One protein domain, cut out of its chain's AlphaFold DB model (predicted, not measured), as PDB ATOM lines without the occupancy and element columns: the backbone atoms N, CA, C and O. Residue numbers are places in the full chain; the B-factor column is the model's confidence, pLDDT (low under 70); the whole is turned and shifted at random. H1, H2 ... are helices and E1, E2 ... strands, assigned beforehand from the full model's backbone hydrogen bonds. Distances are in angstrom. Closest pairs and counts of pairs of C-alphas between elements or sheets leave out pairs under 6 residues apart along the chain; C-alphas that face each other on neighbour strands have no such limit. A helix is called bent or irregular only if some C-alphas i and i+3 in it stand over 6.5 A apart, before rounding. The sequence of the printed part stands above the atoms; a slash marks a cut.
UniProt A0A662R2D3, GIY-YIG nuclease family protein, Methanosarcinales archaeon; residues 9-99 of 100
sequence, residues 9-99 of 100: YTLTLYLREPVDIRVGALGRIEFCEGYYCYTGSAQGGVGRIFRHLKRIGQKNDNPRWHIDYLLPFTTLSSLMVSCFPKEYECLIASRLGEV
ATOM      1  N   TYR A   9     -20.839  40.513  43.066       95.94
ATOM      2  CA  TYR A   9     -20.224  40.643  41.761       95.94
ATOM      3  C   TYR A   9     -21.006  41.622  40.904       95.94
ATOM      4  O   TYR A   9     -22.226  41.723  41.033       95.94
ATOM      5  N   THR A  10     -20.293  42.272  39.995       97.25
ATOM      6  CA  THR A  10     -20.872  43.118  38.958       97.25
ATOM      7  C   THR A  10     -20.441  42.587  37.599       97.25
ATOM      8  O   THR A  10     -19.249  42.400  37.344       97.25
ATOM      9  N   LEU A  11     -21.422  42.311  36.742       97.69
ATOM     10  CA  LEU A  11     -21.219  42.047  35.323       97.69
ATOM     11  C   LEU A  11     -21.353  43.363  34.571       97.69
ATOM     12  O   LEU A  11     -22.385  44.021  34.700       97.69
ATOM     13  N   THR A  12     -20.352  43.700  33.769       97.75
ATOM     14  CA  THR A  12     -20.461  44.744  32.750       97.75
ATOM     15  C   THR A  12     -20.623  44.057  31.411       97.75
ATOM     16  O   THR A  12     -19.772  43.260  31.003       97.75
ATOM     17  N   LEU A  13     -21.739  44.334  30.757       98.12
ATOM     18  CA  LEU A  13     -22.143  43.735  29.498       98.12
ATOM     19  C   LEU A  13     -22.237  44.829  28.445       98.12
ATOM     20  O   LEU A  13     -22.681  45.932  28.751       98.12
ATOM     21  N   TYR A  14     -21.874  44.506  27.212       98.31
ATOM     22  CA  TYR A  14     -22.115  45.376  26.069       98.31
ATOM     23  C   TYR A  14     -23.178  44.754  25.169       98.31
ATOM     24  O   TYR A  14     -23.044  43.596  24.752       98.31
ATOM     25  N   LEU A  15     -24.229  45.523  24.904       98.44
ATOM     26  CA  LEU A  15     -25.275  45.234  23.934       98.44
ATOM     27  C   LEU A  15     -24.940  45.995  22.648       98.44
ATOM     28  O   LEU A  15     -24.876  47.221  22.668       98.44
ATOM     29  N   ARG A  16     -24.703  45.258  21.557       97.56
ATOM     30  CA  ARG A  16     -24.251  45.818  20.269       97.56
ATOM     31  C   ARG A  16     -25.367  46.425  19.428       97.56
ATOM     32  O   ARG A  16     -25.094  47.273  18.595       97.56
ATOM     33  N   GLU A  17     -26.588  45.943  19.606       97.38
ATOM     34  CA  GLU A  17     -27.752  46.349  18.826       97.38
ATOM     35  C   GLU A  17     -28.953  46.438  19.769       97.38
ATOM     36  O   GLU A  17     -29.061  45.605  20.676       97.38
ATOM     37  N   PRO A  18     -29.848  47.425  19.596       97.94
ATOM     38  CA  PRO A  18     -31.029  47.546  20.434       97.94
ATOM     39  C   PRO A  18     -31.924  46.307  20.315       97.94
ATOM     40  O   PRO A  18     -32.025  45.687  19.255       97.94
ATOM     41  N   VAL A  19     -32.595  45.944  21.408       97.81
ATOM     42  CA  VAL A  19     -33.439  44.747  21.465       97.81
ATOM     43  C   VAL A  19     -34.671  44.976  22.340       97.81
ATOM     44  O   VAL A  19     -34.575  45.489  23.451       97.81
ATOM     45  N   ASP A  20     -35.839  44.555  21.854       97.88
ATOM     46  CA  ASP A  20     -37.076  44.492  22.639       97.88
ATOM     47  C   ASP A  20     -37.259  43.072  23.191       97.88
ATOM     48  O   ASP A  20     -37.411  42.102  22.439       97.88
ATOM     49  N   ILE A  21     -37.220  42.942  24.519       96.69
ATOM     50  CA  ILE A  21     -37.286  41.657  25.217       96.69
ATOM     51  C   ILE A  21     -38.468  41.654  26.181       96.69
ATOM     52  O   ILE A  21     -38.659  42.569  26.980       96.69
ATOM     53  N   ARG A  22     -39.225  40.550  26.200       96.12
ATOM     54  CA  ARG A  22     -40.200  40.289  27.266       96.12
ATOM     55  C   ARG A  22     -39.504  39.732  28.512       96.12
ATOM     56  O   ARG A  22     -39.129  38.560  28.544       96.12
ATOM     57  N   VAL A  23     -39.379  40.549  29.553       96.25
ATOM     58  CA  VAL A  23     -38.688  40.228  30.810       96.25
ATOM     59  C   VAL A  23     -39.693  39.796  31.879       96.25
ATOM     60  O   VAL A  23     -40.140  40.588  32.705       96.25
ATOM     61  N   GLY A  24     -40.056  38.512  31.884       91.88
ATOM     62  CA  GLY A  24     -40.919  37.926  32.918       91.88
ATOM     63  C   GLY A  24     -42.196  38.742  33.177       91.88
ATOM     64  O   GLY A  24     -42.950  39.039  32.248       91.88
ATOM     65  N   ALA A  25     -42.422  39.110  34.441       93.50
ATOM     66  CA  ALA A  25     -43.558  39.933  34.864       93.50
ATOM     67  C   ALA A  25     -43.386  41.441  34.587       93.50
ATOM     68  O   ALA A  25     -44.371  42.168  34.649       93.50
ATOM     69  N   LEU A  26     -42.175  41.910  34.256       94.75
ATOM     70  CA  LEU A  26     -41.916  43.318  33.919       94.75
ATOM     71  C   LEU A  26     -42.439  43.700  32.524       94.75
ATOM     72  O   LEU A  26     -42.497  44.879  32.195       94.75
ATOM     73  N   GLY A  27     -42.853  42.723  31.711       96.06
ATOM     74  CA  GLY A  27     -43.404  42.974  30.379       96.06
ATOM     75  C   GLY A  27     -42.324  43.164  29.315       96.06
ATOM     76  O   GLY A  27     -41.237  42.601  29.433       96.06
ATOM     77  N   ARG A  28     -42.658  43.875  28.232       97.62
ATOM     78  CA  ARG A  28     -41.703  44.233  27.172       97.62
ATOM     79  C   ARG A  28     -40.867  45.424  27.617       97.62
ATOM     80  O   ARG A  28     -41.419  46.398  28.122       97.62
ATOM     81  N   ILE A  29     -39.560  45.317  27.431       97.88
ATOM     82  CA  ILE A  29     -38.591  46.365  27.724       97.88
ATOM     83  C   ILE A  29     -37.706  46.512  26.493       97.88
ATOM     84  O   ILE A  29     -37.120  45.533  26.026       97.88
ATOM     85  N   GLU A  30     -37.609  47.742  26.000       98.00
ATOM     86  CA  GLU A  30     -36.660  48.120  24.964       98.00
ATOM     87  C   GLU A  30     -35.312  48.443  25.613       98.00
ATOM     88  O   GLU A  30     -35.211  49.303  26.490       98.00
ATOM     89  N   PHE A  31     -34.279  47.717  25.202       98.00
ATOM     90  CA  PHE A  31     -32.901  47.955  25.599       98.00
ATOM     91  C   PHE A  31     -32.173  48.630  24.439       98.00
ATOM     92  O   PHE A  31     -32.057  48.048  23.363       98.00
ATOM     93  N   CYS A  32     -31.665  49.841  24.662       98.19
ATOM     94  CA  CYS A  32     -30.826  50.550  23.696       98.19
ATOM     95  C   CYS A  32     -29.433  49.914  23.590       98.19
ATOM     96  O   CYS A  32     -28.965  49.274  24.533       98.19
ATOM     97  N   GLU A  33     -28.733  50.142  22.480       98.19
ATOM     98  CA  GLU A  33     -27.300  49.840  22.391       98.19
ATOM     99  C   GLU A  33     -26.535  50.500  23.553       98.19
ATOM    100  O   GLU A  33     -26.806  51.647  23.914       98.19
ATOM    101  N   GLY A  34     -25.573  49.781  24.133       97.75
ATOM    102  CA  GLY A  34     -24.686  50.351  25.137       97.75
ATOM    103  C   GLY A  34     -24.246  49.375  26.217       97.75
ATOM    104  O   GLY A  34     -24.360  48.151  26.096       97.75
ATOM    105  N   TYR A  35     -23.698  49.945  27.288       97.06
ATOM    106  CA  TYR A  35     -23.220  49.196  28.441       97.06
ATOM    107  C   TYR A  35     -24.312  49.020  29.490       97.06
ATOM    108  O   TYR A  35     -25.015  49.961  29.847       97.06
ATOM    109  N   TYR A  36     -24.391  47.809  30.034       96.81
ATOM    110  CA  TYR A  36     -25.300  47.446  31.110       96.81
ATOM    111  C   TYR A  36     -24.518  46.841  32.266       96.81
ATOM    112  O   TYR A  36     -23.718  45.919  32.081       96.81
ATOM    113  N   CYS A  37     -24.793  47.326  33.474       96.50
ATOM    114  CA  CYS A  37     -24.218  46.789  34.697       96.50
ATOM    115  C   CYS A  37     -25.270  46.010  35.485       96.50
ATOM    116  O   CYS A  37     -26.358  46.505  35.771       96.50
ATOM    117  N   TYR A  38     -24.922  44.790  35.890       96.31
ATOM    118  CA  TYR A  38     -25.739  43.989  36.794       96.31
ATOM    119  C   TYR A  38     -24.941  43.613  38.029       96.31
ATOM    120  O   TYR A  38     -23.948  42.893  37.927       96.31
ATOM    121  N   THR A  39     -25.417  44.049  39.193       96.50
ATOM    122  CA  THR A  39     -24.824  43.706  40.486       96.50
ATOM    123  C   THR A  39     -25.685  42.669  41.196       96.50
ATOM    124  O   THR A  39     -26.885  42.858  41.377       96.50
ATOM    125  N   GLY A  40     -25.067  41.566  41.613       94.81
ATOM    126  CA  GLY A  40     -25.730  40.506  42.365       94.81
ATOM    127  C   GLY A  40     -24.771  39.785  43.304       94.81
ATOM    128  O   GLY A  40     -23.566  40.009  43.294       94.81
ATOM    129  N   SER A  41     -25.295  38.895  44.139       93.00
ATOM    130  CA  SER A  41     -24.498  38.145  45.110       93.00
ATOM    131  C   SER A  41     -24.391  36.672  44.776       93.00
ATOM    132  O   SER A  41     -25.283  36.044  44.207       93.00
ATOM    133  N   ALA A  42     -23.271  36.097  45.186       92.06
ATOM    134  CA  ALA A  42     -22.923  34.698  45.035       92.06
ATOM    135  C   ALA A  42     -22.671  34.083  46.426       92.06
ATOM    136  O   ALA A  42     -21.639  33.466  46.678       92.06
ATOM    137  N   GLN A  43     -23.613  34.297  47.357       85.38
ATOM    138  CA  GLN A  43     -23.484  33.898  48.771       85.38
ATOM    139  C   GLN A  43     -23.419  32.374  48.967       85.38
ATOM    140  O   GLN A  43     -22.792  31.900  49.905       85.38
ATOM    141  N   GLY A  44     -24.020  31.601  48.057       83.69
ATOM    142  CA  GLY A  44     -23.901  30.136  48.011       83.69
ATOM    143  C   GLY A  44     -22.682  29.636  47.226       83.69
ATOM    144  O   GLY A  44     -22.630  28.462  46.871       83.69
ATOM    145  N   GLY A  45     -21.730  30.517  46.897       86.38
ATOM    146  CA  GLY A  45     -20.592  30.232  46.025       86.38
ATOM    147  C   GLY A  45     -20.768  30.744  44.592       86.38
ATOM    148  O   GLY A  45     -21.808  31.270  44.201       86.38
ATOM    149  N   VAL A  46     -19.722  30.570  43.784       89.88
ATOM    150  CA  VAL A  46     -19.566  31.167  42.440       89.88
ATOM    151  C   VAL A  46     -20.456  30.552  41.349       89.88
ATOM    152  O   VAL A  46     -20.446  31.015  40.212       89.88
ATOM    153  N   GLY A  47     -21.267  29.538  41.671       92.62
ATOM    154  CA  GLY A  47     -22.131  28.854  40.702       92.62
ATOM    155  C   GLY A  47     -23.115  29.788  39.987       92.62
ATOM    156  O   GLY A  47     -23.362  29.617  38.794       92.62
ATOM    157  N   ARG A  48     -23.626  30.819  40.680       93.38
ATOM    158  CA  ARG A  48     -24.489  31.839  40.057       93.38
ATOM    159  C   ARG A  48     -23.743  32.633  38.980       93.38
ATOM    160  O   ARG A  48     -24.274  32.797  37.887       93.38
ATOM    161  N   ILE A  49     -22.506  33.045  39.262       95.31
ATOM    162  CA  ILE A  49     -21.648  33.779  38.320       95.31
ATOM    163  C   ILE A  49     -21.408  32.926  37.075       95.31
ATOM    164  O   ILE A  49     -21.723  33.352  35.969       95.31
ATOM    165  N   PHE A  50     -20.949  31.683  37.254       95.44
ATOM    166  CA  PHE A  50     -20.718  30.768  36.134       95.44
ATOM    167  C   PHE A  50     -21.965  30.529  35.293       95.44
ATOM    168  O   PHE A  50     -21.870  30.408  34.073       95.44
ATOM    169  N   ARG A  51     -23.141  30.467  35.922       95.00
ATOM    170  CA  ARG A  51     -24.387  30.311  35.182       95.00
ATOM    171  C   ARG A  51     -24.662  31.500  34.272       95.00
ATOM    172  O   ARG A  51     -25.038  31.269  33.130       95.00
ATOM    173  N   HIS A  52     -24.475  32.728  34.754       96.56
ATOM    174  CA  HIS A  52     -24.627  33.910  33.908       96.56
ATOM    175  C   HIS A  52     -23.610  33.896  32.768       96.56
ATOM    176  O   HIS A  52     -24.004  34.010  31.616       96.56
ATOM    177  N   LEU A  53     -22.333  33.639  33.066       96.56
ATOM    178  CA  LEU A  53     -21.279  33.578  32.049       96.56
ATOM    179  C   LEU A  53     -21.598  32.571  30.932       96.56
ATOM    180  O   LEU A  53     -21.421  32.882  29.762       96.56
ATOM    181  N   LYS A  54     -22.144  31.397  31.273       96.12
ATOM    182  CA  LYS A  54     -22.569  30.382  30.289       96.12
ATOM    183  C   LYS A  54     -23.758  30.801  29.416       96.12
ATOM    184  O   LYS A  54     -24.022  30.136  28.421       96.12
ATOM    185  N   ARG A  55     -24.522  31.821  29.813       96.38
ATOM    186  CA  ARG A  55     -25.703  32.309  29.082       96.38
ATOM    187  C   ARG A  55     -25.414  33.539  28.223       96.38
ATOM    188  O   ARG A  55     -26.276  33.925  27.444       96.38
ATOM    189  N   ILE A  56     -24.228  34.135  28.339       97.69
ATOM    190  CA  ILE A  56     -23.820  35.279  27.515       97.69
ATOM    191  C   ILE A  56     -23.707  34.835  26.057       97.69
ATOM    192  O   ILE A  56     -23.003  33.870  25.760       97.69
ATOM    193  N   GLY A  57     -24.428  35.512  25.164       96.62
ATOM    194  CA  GLY A  57     -24.468  35.173  23.738       96.62
ATOM    195  C   GLY A  57     -25.101  33.810  23.427       96.62
ATOM    196  O   GLY A  57     -24.937  33.300  22.322       96.62
ATOM    197  N   GLN A  58     -25.766  33.175  24.397       96.31
ATOM    198  CA  GLN A  58     -26.365  31.849  24.246       96.31
ATOM    199  C   GLN A  58     -27.863  31.910  24.506       96.31
ATOM    200  O   GLN A  58     -28.312  32.568  25.445       96.31
ATOM    201  N   LYS A  59     -28.643  31.145  23.736       91.88
ATOM    202  CA  LYS A  59     -30.081  31.003  23.980       91.88
ATOM    203  C   LYS A  59     -30.333  30.543  25.421       91.88
ATOM    204  O   LYS A  59     -29.655  29.657  25.958       91.88
ATOM    205  N   ASN A  60     -31.331  31.150  26.056       91.44
ATOM    206  CA  ASN A  60     -31.716  30.816  27.414       91.44
ATOM    207  C   ASN A  60     -33.204  30.489  27.497       91.44
ATOM    208  O   ASN A  60     -34.041  31.377  27.605       91.44
ATOM    209  N   ASP A  61     -33.516  29.196  27.498       90.25
ATOM    210  CA  ASP A  61     -34.900  28.725  27.584       90.25
ATOM    211  C   ASP A  61     -35.461  28.767  29.018       90.25
ATOM    212  O   ASP A  61     -36.658  28.607  29.209       90.25
ATOM    213  N   ASN A  62     -34.611  28.986  30.034       92.94
ATOM    214  CA  ASN A  62     -34.994  28.952  31.452       92.94
ATOM    215  C   ASN A  62     -34.364  30.110  32.261       92.94
ATOM    216  O   ASN A  62     -33.549  29.865  33.169       92.94
ATOM    217  N   PRO A  63     -34.703  31.377  31.956       93.50
ATOM    218  CA  PRO A  63     -34.247  32.525  32.737       93.50
ATOM    219  C   PRO A  63     -34.780  32.455  34.177       93.50
ATOM    220  O   PRO A  63     -35.926  32.074  34.402       93.50
ATOM    221  N   ARG A  64     -33.946  32.791  35.179       93.88
ATOM    222  CA  ARG A  64     -34.397  32.884  36.591       93.88
ATOM    223  C   ARG A  64     -34.216  34.267  37.212       93.88
ATOM    224  O   ARG A  64     -34.834  34.539  38.233       93.88
ATOM    225  N   TRP A  65     -33.366  35.111  36.637       94.06
ATOM    226  CA  TRP A  65     -33.129  36.489  37.073       94.06
ATOM    227  C   TRP A  65     -33.354  37.447  35.906       94.06
ATOM    228  O   TRP A  65     -33.178  37.048  34.762       94.06
ATOM    229  N   HIS A  66     -33.702  38.708  36.168       93.75
ATOM    230  CA  HIS A  66     -33.975  39.678  35.096       93.75
ATOM    231  C   HIS A  66     -32.809  39.811  34.107       93.75
ATOM    232  O   HIS A  66     -33.030  39.830  32.900       93.75
ATOM    233  N   ILE A  67     -31.566  39.776  34.598       95.56
ATOM    234  CA  ILE A  67     -30.384  39.814  33.731       95.56
ATOM    235  C   ILE A  67     -30.329  38.637  32.752       95.56
ATOM    236  O   ILE A  67     -29.876  38.804  31.628       95.56
ATOM    237  N   ASP A  68     -30.850  37.466  33.130       96.88
ATOM    238  CA  ASP A  68     -30.798  36.254  32.308       96.88
ATOM    239  C   ASP A  68     -31.567  36.370  30.986       96.88
ATOM    240  O   ASP A  68     -31.327  35.560  30.087       96.88
ATOM    241  N   TYR A  69     -32.492  37.329  30.888       97.12
ATOM    242  CA  TYR A  69     -33.222  37.650  29.662       97.12
ATOM    243  C   TYR A  69     -32.363  38.457  28.686       97.12
ATOM    244  O   TYR A  69     -32.499  38.276  27.482       97.12
ATOM    245  N   LEU A  70     -31.469  39.307  29.199       97.50
ATOM    246  CA  LEU A  70     -30.605  40.176  28.399       97.50
ATOM    247  C   LEU A  70     -29.293  39.486  27.990       97.50
ATOM    248  O   LEU A  70     -28.790  39.735  26.899       97.50
ATOM    249  N   LEU A  71     -28.759  38.573  28.817       98.00
ATOM    250  CA  LEU A  71     -27.487  37.873  28.552       98.00
ATOM    251  C   LEU A  71     -27.342  37.301  27.122       98.00
ATOM    252  O   LEU A  71     -26.262  37.487  26.552       98.00
ATOM    253  N   PRO A  72     -28.365  36.666  26.508       97.62
ATOM    254  CA  PRO A  72     -28.256  36.109  25.156       97.62
ATOM    255  C   PRO A  72     -27.886  37.129  24.072       97.62
ATOM    256  O   PRO A  72     -27.352  36.738  23.040       97.62
ATOM    257  N   PHE A  73     -28.151  38.416  24.304       97.75
ATOM    258  CA  PHE A  73     -27.966  39.500  23.336       97.75
ATOM    259  C   PHE A  73     -26.692  40.316  23.585       97.75
ATOM    260  O   PHE A  73     -26.423  41.290  22.891       97.75
ATOM    261  N   THR A  74     -25.895  39.941  24.586       98.25
ATOM    262  CA  THR A  74     -24.755  40.745  25.045       98.25
ATOM    263  C   THR A  74     -23.429  40.010  24.924       98.25
ATOM    264  O   THR A  74     -23.373  38.785  24.816       98.25
ATOM    265  N   THR A  75     -22.343  40.776  25.005       98.25
ATOM    266  CA  THR A  75     -20.984  40.274  25.246       98.25
ATOM    267  C   THR A  75     -20.493  40.706  26.625       98.25
ATOM    268  O   THR A  75     -20.871  41.773  27.107       98.25
ATOM    269  N   LEU A  76     -19.641  39.898  27.265       98.19
ATOM    270  CA  LEU A  76     -19.017  40.276  28.534       98.19
ATOM    271  C   LEU A  76     -17.912  41.305  28.291       98.19
ATOM    272  O   LEU A  76     -16.945  41.008  27.593       98.19
ATOM    273  N   SER A  77     -18.016  42.465  28.930       98.00
ATOM    274  CA  SER A  77     -16.955  43.475  28.948       98.00
ATOM    275  C   SER A  77     -16.063  43.315  30.175       98.00
ATOM    276  O   SER A  77     -14.842  43.353  30.064       98.00
ATOM    277  N   SER A  78     -16.653  43.101  31.355       97.81
ATOM    278  CA  SER A  78     -15.891  42.830  32.576       97.81
ATOM    279  C   SER A  78     -16.713  42.092  33.631       97.81
ATOM    280  O   SER A  78     -17.945  42.120  33.639       97.81
ATOM    281  N   LEU A  79     -16.006  41.421  34.539       97.56
ATOM    282  CA  LEU A  79     -16.562  40.806  35.737       97.56
ATOM    283  C   LEU A  79     -15.733  41.269  36.936       97.56
ATOM    284  O   LEU A  79     -14.554  40.938  37.038       97.56
ATOM    285  N   MET A  80     -16.366  41.984  37.861       95.81
ATOM    286  CA  MET A  80     -15.786  42.302  39.163       95.81
ATOM    287  C   MET A  80     -16.394  41.377  40.214       95.81
ATOM    288  O   MET A  80     -17.609  41.212  40.259       95.81
ATOM    289  N   VAL A  81     -15.562  40.773  41.064       94.94
ATOM    290  CA  VAL A  81     -16.008  39.940  42.189       94.94
ATOM    291  C   VAL A  81     -15.323  40.424  43.455       94.94
ATOM    292  O   VAL A  81     -14.098  40.496  43.517       94.94
ATOM    293  N   SER A  82     -16.112  40.699  44.485       91.31
ATOM    294  CA  SER A  82     -15.636  41.190  45.774       91.31
ATOM    295  C   SER A  82     -16.135  40.290  46.898       91.31
ATOM    296  O   SER A  82     -17.262  39.789  46.864       91.31
ATOM    297  N   CYS A  83     -15.307  40.088  47.921       90.69
ATOM    298  CA  CYS A  83     -15.637  39.287  49.103       90.69
ATOM    299  C   CYS A  83     -16.512  40.069  50.095       90.69
ATOM    300  O   CYS A  83     -16.129  40.269  51.246       90.69
ATOM    301  N   PHE A  84     -17.678  40.526  49.641       90.31
ATOM    302  CA  PHE A  84     -18.631  41.275  50.456       90.31
ATOM    303  C   PHE A  84     -19.874  40.451  50.823       90.31
ATOM    304  O   PHE A  84     -20.297  39.560  50.069       90.31
ATOM    305  N   PRO A  85     -20.489  40.736  51.987       90.44
ATOM    306  CA  PRO A  85     -21.809  40.222  52.307       90.44
ATOM    307  C   PRO A  85     -22.872  40.805  51.369       90.44
ATOM    308  O   PRO A  85     -22.647  41.798  50.678       90.44
ATOM    309  N   LYS A  86     -24.032  40.141  51.314       91.62
ATOM    310  CA  LYS A  86     -25.119  40.486  50.387       91.62
ATOM    311  C   LYS A  86     -25.590  41.933  50.551       91.62
ATOM    312  O   LYS A  86     -25.983  42.538  49.564       91.62
ATOM    313  N   GLU A  87     -25.516  42.493  51.758       92.50
ATOM    314  CA  GLU A  87     -25.952  43.871  52.033       92.50
ATOM    315  C   GLU A  87     -25.277  44.922  51.126       92.50
ATOM    316  O   GLU A  87     -25.860  45.970  50.860       92.50
ATOM    317  N   TYR A  88     -24.089  44.629  50.584       93.50
ATOM    318  CA  TYR A  88     -23.374  45.529  49.673       93.50
ATOM    319  C   TYR A  88     -23.910  45.509  48.231       93.50
ATOM    320  O   TYR A  88     -23.502  46.362  47.447       93.50
ATOM    321  N   GLU A  89     -24.816  44.590  47.860       92.50
ATOM    322  CA  GLU A  89     -25.440  44.562  46.522       92.50
ATOM    323  C   GLU A  89     -26.067  45.920  46.178       92.50
ATOM    324  O   GLU A  89     -25.739  46.509  45.151       92.50
ATOM    325  N   CYS A  90     -26.940  46.426  47.057       92.88
ATOM    326  CA  CYS A  90     -27.663  47.677  46.834       92.88
ATOM    327  C   CYS A  90     -26.729  48.889  46.848       92.88
ATOM    328  O   CYS A  90     -26.872  49.768  46.004       92.88
ATOM    329  N   LEU A  91     -25.751  48.916  47.760       94.00
ATOM    330  CA  LEU A  91     -24.773  50.001  47.839       94.00
ATOM    331  C   LEU A  91     -23.953  50.106  46.546       94.00
ATOM    332  O   LEU A  91     -23.815  51.190  45.985       94.00
ATOM    333  N   ILE A  92     -23.442  48.975  46.053       94.00
ATOM    334  CA  ILE A  92     -22.663  48.928  44.811       94.00
ATOM    335  C   ILE A  92     -23.543  49.303  43.614       94.00
ATOM    336  O   ILE A  92     -23.120  50.102  42.784       94.00
ATOM    337  N   ALA A  93     -24.769  48.776  43.534       92.69
ATOM    338  CA  ALA A  93     -25.698  49.105  42.454       92.69
ATOM    339  C   ALA A  93     -26.037  50.605  42.411       92.69
ATOM    340  O   ALA A  93     -25.972  51.203  41.341       92.69
ATOM    341  N   SER A  94     -26.328  51.215  43.566       93.38
ATOM    342  CA  SER A  94     -26.588  52.657  43.672       93.38
ATOM    343  C   SER A  94     -25.381  53.465  43.216       93.38
ATOM    344  O   SER A  94     -25.510  54.358  42.387       93.38
ATOM    345  N   ARG A  95     -24.184  53.109  43.700       94.00
ATOM    346  CA  ARG A  95     -22.974  53.862  43.374       94.00
ATOM    347  C   ARG A  95     -22.603  53.778  41.895       94.00
ATOM    348  O   ARG A  95     -22.093  54.749  41.352       94.00
ATOM    349  N   LEU A  96     -22.852  52.640  41.247       90.81
ATOM    350  CA  LEU A  96     -22.658  52.504  39.803       90.81
ATOM    351  C   LEU A  96     -23.614  53.407  39.018       90.81
ATOM    352  O   LEU A  96     -23.162  54.067  38.093       90.81
ATOM    353  N   GLY A  97     -24.889  53.483  39.412       88.19
ATOM    354  CA  GLY A  97     -25.882  54.336  38.743       88.19
ATOM    355  C   GLY A  97     -25.700  55.843  38.962       88.19
ATOM    356  O   GLY A  97     -26.341  56.635  38.287       88.19
ATOM    357  N   GLU A  98     -24.852  56.256  39.908       89.56
ATOM    358  CA  GLU A  98     -24.464  57.664  40.088       89.56
ATOM    359  C   GLU A  98     -23.300  58.083  39.177       89.56
ATOM    360  O   GLU A  98     -23.088  59.274  38.959       89.56
ATOM    361  N   VAL A  99     -22.489  57.122  38.730       83.38
ATOM    362  CA  VAL A  99     -21.215  57.375  38.035       83.38
ATOM    363  C   VAL A  99     -21.308  57.085  36.534       83.38
ATOM    364  O   VAL A  99     -20.517  57.637  35.769       83.38
TER     365      VAL A  99
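What this domain is: This is residues 9 to 99 of the 100 residues of the protein "GIY-YIG nuclease family protein" of Methanosarcinales archaeon (UniProt A0A662R2D3). A twisted sheet of three strands, E4, E1 and E5, makes the middle of this domain, with H3 over one face and the shorter helices H1 and H2 over the other. Past the end of the sheet where E1 ends and E4 begins lies the small hairpin of E2 and E3, with E2 packed beside H2. The printed part has 91 residues, with three named helices and five named strands in the order E1, E2, E3, E4, H1, H2, E5, H3, and its class is mixed, helices and strands. The large sheet runs E4, E1, E5 and is antiparallel throughout, as is the pair E2 and E3. The whole is compact, with a radius of gyration of the C-alphas of 13.0 A, and its rounded outline spans 34 by 29 by 26 A.

Where its parts are: In the large sheet, E1 is residues 9 to 15, 19.1 A from first to last C-alpha, and starts at C-alpha 9 (-20.224, 40.643, 41.761). E4, residues 34 to 41, is 23.4 A long. E5, residues 74 to 82, is 22.7 A long and bends by 60 degrees at residue 77. In the small sheet, E2 is residues 19 to 22 and E3 residues 28 to 31; C-alpha 22 is at (-40.200, 40.289, 27.266). H1 is residues 47 to 53, 9.9 A long, and H2 is residues 67 to 73, 10.7 A long. H2 is irregular, but only just: C-alphas 69 and 72 are 6.9 A apart. H3, residues 88 to 99, is 16.7 A long and ends at C-alpha 99 (-21.215, 57.375, 38.035).

How they stand to each other: E1 is the inner strand of the large sheet, and E4 and E5 are its edge strands. E4 and E1 are antiparallel at 157 degrees, with N 11 and O 38 within hydrogen-bond range at 2.9 A. E1 and E5 are antiparallel at 165 degrees, with N 10 and O 80 at 2.9 A and N 75 and O 14 at 2.9 A. E4, H1 and H2, and E5 form a split strand-helix-strand unit, two strands running the same way with E1 between them in the sheet, and its crossover is right-handed. H3 is on the sheet at a height of 8.9 A and runs along the strands, at 8 degrees to E4 on the local plane; its closest C-alphas to E4 are those of Ala 93 and Thr 39, 5.8 A apart. H1 and H2 are on the opposite face from H3. H1 lies over E1 at a height of 8.6 A and runs along the strands, at 14 degrees on the local plane. H2, at a height of 9.1 A, runs only just slantwise to the strands, at 32 degrees to E1 on the local plane. H1 and H2 are close but not clearly touching, with C-alphas 52 and 68 at 6.8 A, and run the same way at a shallow tilt of 30 degrees. E2 and E3 form a hairpin, antiparallel at 153 degrees, with N 31 and O 19 at 2.8 A. The closest C-alphas of E2 and H2 are those of Ile 21 and Tyr 69, 7.2 A apart. E2 and E3 are each apart from H1, H3 and E5. In H1 every O i to N i+4 pair is within hydrogen-bond range; in H3 it is 7 of 8, and in H2 1 of 3, beside 2 of 4 O i to N i+3 pairs.

The domain as a whole: The two C-alphas farthest apart are those of Glu 17 and Pro 85, at 34.6 A. The printed part runs from 9 to 99 without a cut. The link from H1 to H2, residues 54 to 66, is long; the other links are tight. The mean pLDDT of the printed part is 94.8, and no printed residue is under 70.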